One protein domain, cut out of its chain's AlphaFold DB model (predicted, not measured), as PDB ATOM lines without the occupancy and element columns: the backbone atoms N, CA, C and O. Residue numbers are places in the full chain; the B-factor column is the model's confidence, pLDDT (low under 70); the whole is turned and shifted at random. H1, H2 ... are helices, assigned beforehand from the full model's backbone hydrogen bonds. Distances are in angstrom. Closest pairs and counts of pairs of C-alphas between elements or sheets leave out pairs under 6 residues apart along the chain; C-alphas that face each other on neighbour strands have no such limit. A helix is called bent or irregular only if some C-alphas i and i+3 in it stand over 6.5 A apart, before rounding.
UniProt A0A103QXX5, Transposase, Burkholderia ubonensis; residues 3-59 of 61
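AT A GLANCE: This is residues 3 to 59 of the 61 residues of the protein "Transposase" of Burkholderia ubonensis (UniProt A0A103QXX5). Picture a drawn-out chain with a helical part at each end and a bare, stretched link between them: at one end the long helix H2 with the short H1 folded back towards it, at the other end H3 with the very short H4 just beyond it. The two ends stay apart from each other, and the link, residues 32 to 40, makes much of the length. The printed part has 57 residues, with four named helices in the order H1, H2, H3, H4 and no named strand, and its class is all helix. The whole is extended, with a radius of gyration of the C-alphas of 19.3 A, and the C-alphas span 52 by 24 by 17 A along their three main axes.

HOW THE PARTS SIT: Start with H2, residues 16 to 31, the longest helix by residues, and look along it to residues 23 to 27. With these residues alone H2 touches H1, residues 3 to 9, and only just, with 3 pairs of C-alphas within 8 A. The closest C-alphas of this pair are those of Leu 3, the first printed residue, and Glu 26, 6.4 A apart. The lines of H1 and H2 stand at a steep tilt of 46 degrees, and the two helices run opposite ways, with their centres 11.1 A apart. Now go on along the chain to H3, residues 41 to 51, which touches no helix. H2 and H3 are apart although they follow each other in the chain, and H1 and H3 are apart too. Beyond H3 look for H4, residues 53 to 57, which is close to H3 but not clearly touching it, with 1 pair of C-alphas within 8 A. That closest pair is the C-alphas of Ala 49 and Phe 56, 6.8 A apart, and the centres of H3 and H4 are 11.6 A apart. H4 is apart from both H1 and H2. If you check the backbones of H1, H2, H3 and H4, you will find each O i to N i+4 pair inside them within hydrogen-bond range.

IN THESE COORDINATES: Find C-alpha 16 at (299.914, 199.885, 205.665); from there H2 runs 22.7 A, first to last C-alpha, to Ser 31 at (309.561, 216.612, 193.745). Go back to the first printed residue, C-alpha 3 at (302.515, 216.236, 203.294), where H1 begins; it ends at Thr 9, and its first and last C-alphas are 10.2 A apart. On the far side of the link, H3 begins at Trp 41, with its C-alpha at (322.780, 230.816, 195.238), and runs 15.3 A to Leu 51. H4 runs from Gly 53 to Thr 57, whose C-alpha you will find at (339.196, 220.870, 195.316). None of the helices is bent or irregular.

THE WHOLE: Look for the two C-alphas farthest apart at Pro 14 and Val 50, 52.3 A from each other; the first and last printed C-alphas, those of Leu 3 and Ala 59, are 36.1 A apart. The printed part runs from residue 3 to residue 59 without a cut. The links from H1 to H2 and from H2 to H3 are short, with 6 and 9 residues, and the link from H3 to H4 is tight, with 1 residue. Residues 31 to 47 stand free, of which 41 to 47 belong to H3, and so do residues 50 to 55, of which 53 to 55 belong to H4. The mean pLDDT of the printed part is 81.4; look for values under 70 at residue 3, residue 6, residues 8 to 10 and residues 58 to 59.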
ATOM      1  N   LEU A   3     302.467 217.640 202.895       66.81
ATOM      2  CA  LEU A   3     302.515 216.236 203.294       66.81
ATOM      3  C   LEU A   3     301.681 215.934 204.554       66.81
ATOM      4  O   LEU A   3     300.772 215.113 204.508       66.81
ATOM      5  N   CYS A   4     301.906 216.665 205.652       71.81
ATOM      6  CA  CYS A   4     301.168 216.436 206.902       71.81
ATOM      7  C   CYS A   4     299.663 216.714 206.769       71.81
ATOM      8  O   CYS A   4     298.866 216.092 207.457       71.81
ATOM      9  N   LYS A   5     299.254 217.631 205.878       71.81
ATOM     10  CA  LYS A   5     297.831 217.938 205.678       71.81
ATOM     11  C   LYS A   5     297.103 216.765 205.032       71.81
ATOM     12  O   LYS A   5     296.060 216.372 205.523       71.81
ATOM     13  N   ILE A   6     297.673 216.176 203.985       66.31
ATOM     14  CA  ILE A   6     297.031 215.079 203.246       66.31
ATOM     15  C   ILE A   6     296.962 213.804 204.090       66.31
ATOM     16  O   ILE A   6     295.943 213.116 204.065       66.31
ATOM     17  N   ILE A   7     298.000 213.539 204.890       70.12
ATOM     18  CA  ILE A   7     298.009 212.430 205.853       70.12
ATOM     19  C   ILE A   7     296.928 212.644 206.923       70.12
ATOM     20  O   ILE A   7     296.115 211.753 207.152       70.12
ATOM     21  N   ASN A   8     296.843 213.845 207.505       67.62
ATOM     22  CA  ASN A   8     295.837 214.158 208.527       67.62
ATOM     23  C   ASN A   8     294.398 214.179 207.977       67.62
ATOM     24  O   ASN A   8     293.466 213.837 208.695       67.62
ATOM     25  N   THR A   9     294.190 214.549 206.710       66.12
ATOM     26  CA  THR A   9     292.859 214.547 206.072       66.12
ATOM     27  C   THR A   9     292.359 213.137 205.737       66.12
ATOM     28  O   THR A   9     291.153 212.937 205.629       66.12
ATOM     29  N   ARG A  10     293.248 212.146 205.581       69.25
ATOM     30  CA  ARG A  10     292.896 210.772 205.169       69.25
ATOM     31  C   ARG A  10     293.019 209.739 206.293       69.25
ATOM     32  O   ARG A  10     293.204 208.573 205.986       69.25
ATOM     33  N   GLY A  11     292.897 210.158 207.558       70.38
ATOM     34  CA  GLY A  11     293.282 209.437 208.787       70.38
ATOM     35  C   GLY A  11     292.861 207.966 209.006       70.38
ATOM     36  O   GLY A  11     293.229 207.417 210.037       70.38
ATOM     37  N   HIS A  12     292.157 207.303 208.083       79.12
ATOM     38  CA  HIS A  12     291.950 205.854 208.073       79.12
ATOM     39  C   HIS A  12     292.442 205.243 206.749       79.12
ATOM     40  O   HIS A  12     291.882 205.509 205.683       79.12
ATOM     41  N   PHE A  13     293.451 204.371 206.826       81.56
ATOM     42  CA  PHE A  13     293.939 203.587 205.691       81.56
ATOM     43  C   PHE A  13     293.511 202.121 205.834       81.56
ATOM     44  O   PHE A  13     293.536 201.592 206.940       81.56
ATOM     45  N   PRO A  14     293.116 201.451 204.739       85.94
ATOM     46  CA  PRO A  14     292.681 200.055 204.789       85.94
ATOM     47  C   PRO A  14     293.830 199.068 205.063       85.94
ATOM     48  O   PRO A  14     293.571 197.964 205.530       85.94
ATOM     49  N   ASN A  15     295.080 199.441 204.761       86.75
ATOM     50  CA  ASN A  15     296.294 198.694 205.091       86.75
ATOM     51  C   ASN A  15     297.530 199.620 205.070       86.75
ATOM     52  O   ASN A  15     297.477 200.741 204.549       86.75
ATOM     53  N   ASP A  16     298.653 199.132 205.598       85.19
ATOM     54  CA  ASP A  16     299.914 199.885 205.665       85.19
ATOM     55  C   ASP A  16     300.496 200.186 204.274       85.19
ATOM     56  O   ASP A  16     301.063 201.254 204.038       85.19
ATOM     57  N   GLU A  17     300.294 199.288 203.309       88.56
ATOM     58  CA  GLU A  17     300.741 199.481 201.926       88.56
ATOM     59  C   GLU A  17     300.080 200.699 201.267       88.56
ATOM     60  O   GLU A  17     300.740 201.458 200.551       88.56
ATOM     61  N   ALA A  18     298.791 200.932 201.526       86.88
ATOM     62  CA  ALA A  18     298.062 202.093 201.029       86.88
ATOM     63  C   ALA A  18     298.627 203.394 201.619       86.88
ATOM     64  O   ALA A  18     298.771 204.379 200.889       86.88
ATOM     65  N   ALA A  19     299.008 203.389 202.901       85.06
ATOM     66  CA  ALA A  19     299.653 204.532 203.543       85.06
ATOM     67  C   ALA A  19     301.033 204.824 202.921       85.06
ATOM     68  O   ALA A  19     301.322 205.969 202.558       85.06
ATOM     69  N   ILE A  20     301.853 203.789 202.705       89.44
ATOM     70  CA  ILE A  20     303.177 203.907 202.069       89.44
ATOM     71  C   ILE A  20     303.053 204.429 200.634       89.44
ATOM     72  O   ILE A  20     303.801 205.318 200.216       89.44
ATOM     73  N   LYS A  21     302.081 203.925 199.871       89.50
ATOM     74  CA  LYS A  21     301.855 204.350 198.484       89.50
ATOM     75  C   LYS A  21     301.455 205.821 198.403       89.50
ATOM     76  O   LYS A  21     301.893 206.524 197.492       89.50
ATOM     77  N   LEU A  22     300.674 206.305 199.365       86.19
ATOM     78  CA  LEU A  22     300.328 207.722 199.462       86.19
ATOM     79  C   LEU A  22     301.524 208.584 199.853       86.19
ATOM     80  O   LEU A  22     301.737 209.613 199.217       86.19
ATOM     81  N   LEU A  23     302.349 208.151 200.809       85.44
ATOM     82  CA  LEU A  23     303.603 208.839 201.133       85.44
ATOM     83  C   LEU A  23     304.488 208.990 199.886       85.44
ATOM     84  O   LEU A  23     304.980 210.081 199.598       85.44
ATOM     85  N   TRP A  24     304.637 207.912 199.113       89.19
ATOM     86  CA  TRP A  24     305.408 207.919 197.872       89.19
ATOM     87  C   TRP A  24     304.820 208.865 196.815       89.19
ATOM     88  O   TRP A  24     305.558 209.650 196.217       89.19
ATOM     89  N   LEU A  25     303.498 208.837 196.604       89.81
ATOM     90  CA  LEU A  25     302.822 209.737 195.665       89.81
ATOM     91  C   LEU A  25     302.989 211.206 196.063       89.81
ATOM     92  O   LEU A  25     303.245 212.042 195.199       89.81
ATOM     93  N   GLU A  26     302.903 211.526 197.352       85.12
ATOM     94  CA  GLU A  26     303.075 212.898 197.828       85.12
ATOM     95  C   GLU A  26     304.509 213.397 197.674       85.12
ATOM     96  O   GLU A  26     304.724 214.510 197.187       85.12
ATOM     97  N   LEU A  27     305.500 212.571 198.019       86.69
ATOM     98  CA  LEU A  27     306.905 212.902 197.782       86.69
ATOM     99  C   LEU A  27     307.158 213.141 196.292       86.69
ATOM    100  O   LEU A  27     307.727 214.167 195.927       86.69
ATOM    101  N   ARG A  28     306.643 212.262 195.425       87.75
ATOM    102  CA  ARG A  28     306.736 212.423 193.969       87.75
ATOM    103  C   ARG A  28     306.075 213.715 193.489       87.75
ATOM    104  O   ARG A  28     306.660 214.425 192.674       87.75
ATOM    105  N   ASN A  29     304.892 214.044 194.000       86.06
ATOM    106  CA  ASN A  29     304.175 215.268 193.648       86.06
ATOM    107  C   ASN A  29     304.918 216.525 194.111       86.06
ATOM    108  O   ASN A  29     304.878 217.542 193.422       86.06
ATOM    109  N   VAL A  30     305.587 216.483 195.266       83.38
ATOM    110  CA  VAL A  30     306.423 217.590 195.755       83.38
ATOM    111  C   VAL A  30     307.692 217.722 194.916       83.38
ATOM    112  O   VAL A  30     308.026 218.834 194.523       83.38
ATOM    113  N   SER A  31     308.358 216.615 194.587       83.31
ATOM    114  CA  SER A  31     309.561 216.612 193.745       83.31
ATOM    115  C   SER A  31     309.288 217.046 192.303       83.31
ATOM    116  O   SER A  31     310.157 217.637 191.674       83.31
ATOM    117  N   ALA A  32     308.089 216.781 191.776       83.75
ATOM    118  CA  ALA A  32     307.680 217.208 190.439       83.75
ATOM    119  C   ALA A  32     307.334 218.705 190.352       83.75
ATOM    120  O   ALA A  32     307.197 219.241 189.252       83.75
ATOM    121  N   LYS A  33     307.174 219.400 191.486       82.25
ATOM    122  CA  LYS A  33     306.965 220.850 191.473       82.25
ATOM    123  C   LYS A  33     308.289 221.521 191.152       82.25
ATOM    124  O   LYS A  33     309.252 221.379 191.896       82.25
ATOM    125  N   THR A  34     308.309 222.300 190.074       72.62
ATOM    126  CA  THR A  34     309.428 223.189 189.762       72.62
ATOM    127  C   THR A  34     309.660 224.125 190.944       72.62
ATOM    128  O   THR A  34     308.857 225.017 191.220       72.62
ATOM    129  N   VAL A  35     310.756 223.900 191.665       76.69
ATOM    130  CA  VAL A  35     311.195 224.773 192.750       76.69
ATOM    131  C   VAL A  35     311.883 225.980 192.120       76.69
ATOM    132  O   VAL A  35     312.697 225.840 191.207       76.69
ATOM    133  N   ARG A  36     311.548 227.186 192.588       78.56
ATOM    134  CA  ARG A  36     312.259 228.400 192.176       78.56
ATOM    135  C   ARG A  36     313.732 228.249 192.555       78.56
ATOM    136  O   ARG A  36     314.024 227.807 193.662       78.56
ATOM    137  N   ALA A  37     314.640 228.639 191.661       76.19
ATOM    138  CA  ALA A  37     316.062 228.680 191.987       76.19
ATOM    139  C   ALA A  37     316.278 229.444 193.304       76.19
ATOM    140  O   ALA A  37     315.676 230.504 193.512       76.19
ATOM    141  N   THR A  38     317.104 228.887 194.193       79.25
ATOM    142  CA  THR A  38     317.447 229.519 195.470       79.25
ATOM    143  C   THR A  38     317.988 230.919 195.204       79.25
ATOM    144  O   THR A  38     318.917 231.093 194.412       79.25
ATOM    145  N   PHE A  39     317.384 231.919 195.844       82.19
ATOM    146  CA  PHE A  39     317.815 233.306 195.710       82.19
ATOM    147  C   PHE A  39     319.283 233.439 196.143       82.19
ATOM    148  O   PHE A  39     319.695 232.816 197.119       82.19
ATOM    149  N   ASP A  40     320.074 234.193 195.380       86.38
ATOM    150  CA  ASP A  40     321.501 234.432 195.629       86.38
ATOM    151  C   ASP A  40     322.381 233.183 195.798       86.38
ATOM    152  O   ASP A  40     323.442 233.238 196.426       86.38
ATOM    153  N   TRP A  41     322.006 232.062 195.170       85.81
ATOM    154  CA  TRP A  41     322.780 230.816 195.238       85.81
ATOM    155  C   TRP A  41     324.269 231.008 194.909       85.81
ATOM    156  O   TRP A  41     325.128 230.454 195.585       85.81
ATOM    157  N   LYS A  42     324.596 231.867 193.935       86.25
ATOM    158  CA  LYS A  42     325.987 232.183 193.568       86.25
ATOM    159  C   LYS A  42     326.777 232.823 194.719       86.25
ATOM    160  O   LYS A  42     327.945 232.503 194.907       86.25
ATOM    161  N   SER A  43     326.149 233.711 195.490       89.94
ATOM    162  CA  SER A  43     326.787 234.346 196.649       89.94
ATOM    163  C   SER A  43     326.996 233.334 197.778       89.94
ATOM    164  O   SER A  43     328.093 233.229 198.326       89.94
ATOM    165  N   ALA A  44     325.980 232.510 198.056       89.19
ATOM    166  CA  ALA A  44     326.077 231.431 199.037       89.19
ATOM    167  C   ALA A  44     327.171 230.410 198.670       89.19
ATOM    168  O   ALA A  44     327.946 230.001 199.532       89.19
ATOM    169  N   MET A  45     327.298 230.050 197.389       88.94
ATOM    170  CA  MET A  45     328.367 229.172 196.901       88.94
ATOM    171  C   MET A  45     329.764 229.718 197.200       88.94
ATOM    172  O   MET A  45     330.631 228.946 197.600       88.94
ATOM    173  N   ASN A  46     329.984 231.027 197.061       90.44
ATOM    174  CA  ASN A  46     331.271 231.634 197.405       90.44
ATOM    175  C   ASN A  46     331.580 231.487 198.903       90.44
ATOM    176  O   ASN A  46     332.713 231.180 199.263       90.44
ATOM    177  N   GLN A  47     330.574 231.633 199.773       91.75
ATOM    178  CA  GLN A  47     330.741 231.407 201.215       91.75
ATOM    179  C   GLN A  47     331.068 229.939 201.522       91.75
ATOM    180  O   GLN A  47     331.973 229.654 202.307       91.75
ATOM    181  N   PHE A  48     330.398 228.996 200.854       89.50
ATOM    182  CA  PHE A  48     330.715 227.573 200.991       89.50
ATOM    183  C   PHE A  48     332.122 227.235 200.496       89.50
ATOM    184  O   PHE A  48     332.791 226.417 201.120       89.50
ATOM    185  N   ALA A  49     332.590 227.871 199.421       88.62
ATOM    186  CA  ALA A  49     333.940 227.670 198.905       88.62
ATOM    187  C   ALA A  49     335.025 228.177 199.872       88.62
ATOM    188  O   ALA A  49     336.089 227.571 199.948       88.62
ATOM    189  N   VAL A  50     334.757 229.239 200.641       89.56
ATOM    190  CA  VAL A  50     335.677 229.719 201.689       89.56
ATOM    191  C   VAL A  50     335.690 228.770 202.890       89.56
ATOM    192  O   VAL A  50     336.759 228.410 203.372       89.56
ATOM    193  N   LEU A  51     334.517 228.338 203.364       89.69
ATOM    194  CA  LEU A  51     334.400 227.505 204.569       89.69
ATOM    195  C   LEU A  51     334.790 226.037 204.345       89.69
ATOM    196  O   LEU A  51     335.304 225.388 205.251       89.69
ATOM    197  N   PHE A  52     334.526 225.502 203.153       88.75
ATOM    198  CA  PHE A  52     334.698 224.086 202.820       88.75
ATOM    199  C   PHE A  52     335.576 223.884 201.581       88.75
ATOM    200  O   PHE A  52     335.384 222.912 200.849       88.75
ATOM    201  N   GLY A  53     336.524 224.792 201.328       82.50
ATOM    202  CA  GLY A  53     337.340 224.811 200.109       82.50
ATOM    203  C   GLY A  53     337.975 223.465 199.751       82.50
ATOM    204  O   GLY A  53     337.947 223.072 198.588       82.50
ATOM    205  N   GLU A  54     338.432 222.703 200.747       82.88
ATOM    206  CA  GLU A  54     339.006 221.363 200.556       82.88
ATOM    207  C   GLU A  54     338.033 220.378 199.882       82.88
ATOM    208  O   GLU A  54     338.438 219.593 199.030       82.88
ATOM    209  N   ARG A  55     336.724 220.461 200.161       80.50
ATOM    210  CA  ARG A  55     335.705 219.588 199.541       80.50
ATOM    211  C   ARG A  55     335.394 219.961 198.090       80.50
ATOM    212  O   ARG A  55     334.875 219.131 197.350       80.50
ATOM    213  N   PHE A  56     335.700 221.195 197.681       74.44
ATOM    214  CA  PHE A  56     335.544 221.652 196.296       74.44
ATOM    215  C   PHE A  56     336.758 221.300 195.428       74.44
ATOM    216  O   PHE A  56     336.617 221.131 194.217       74.44
ATOM    217  N   THR A  57     337.946 221.181 196.026       70.25
ATOM    218  CA  THR A  57     339.196 220.870 195.316       70.25
ATOM    219  C   THR A  57     339.538 219.379 195.314       70.25
ATOM    220  O   THR A  57     340.199 218.927 194.380       70.25
ATOM    221  N   GLN A  58     339.031 218.595 196.271       63.31
ATOM    222  CA  GLN A  58     339.272 217.147 196.372       63.31
ATOM    223  C   GLN A  58     338.676 216.320 195.214       63.31
ATOM    224  O   GLN A  58     339.127 215.209 194.967       63.31
ATOM    225  N   ALA A  59     337.720 216.859 194.449       57.69
ATOM    226  CA  ALA A  59     337.186 216.203 193.248       57.69
ATOM    227  C   ALA A  59     338.125 216.273 192.020       57.69
ATOM    228  O   ALA A  59     337.760 215.790 190.951       57.69
TER     229      ALA A  59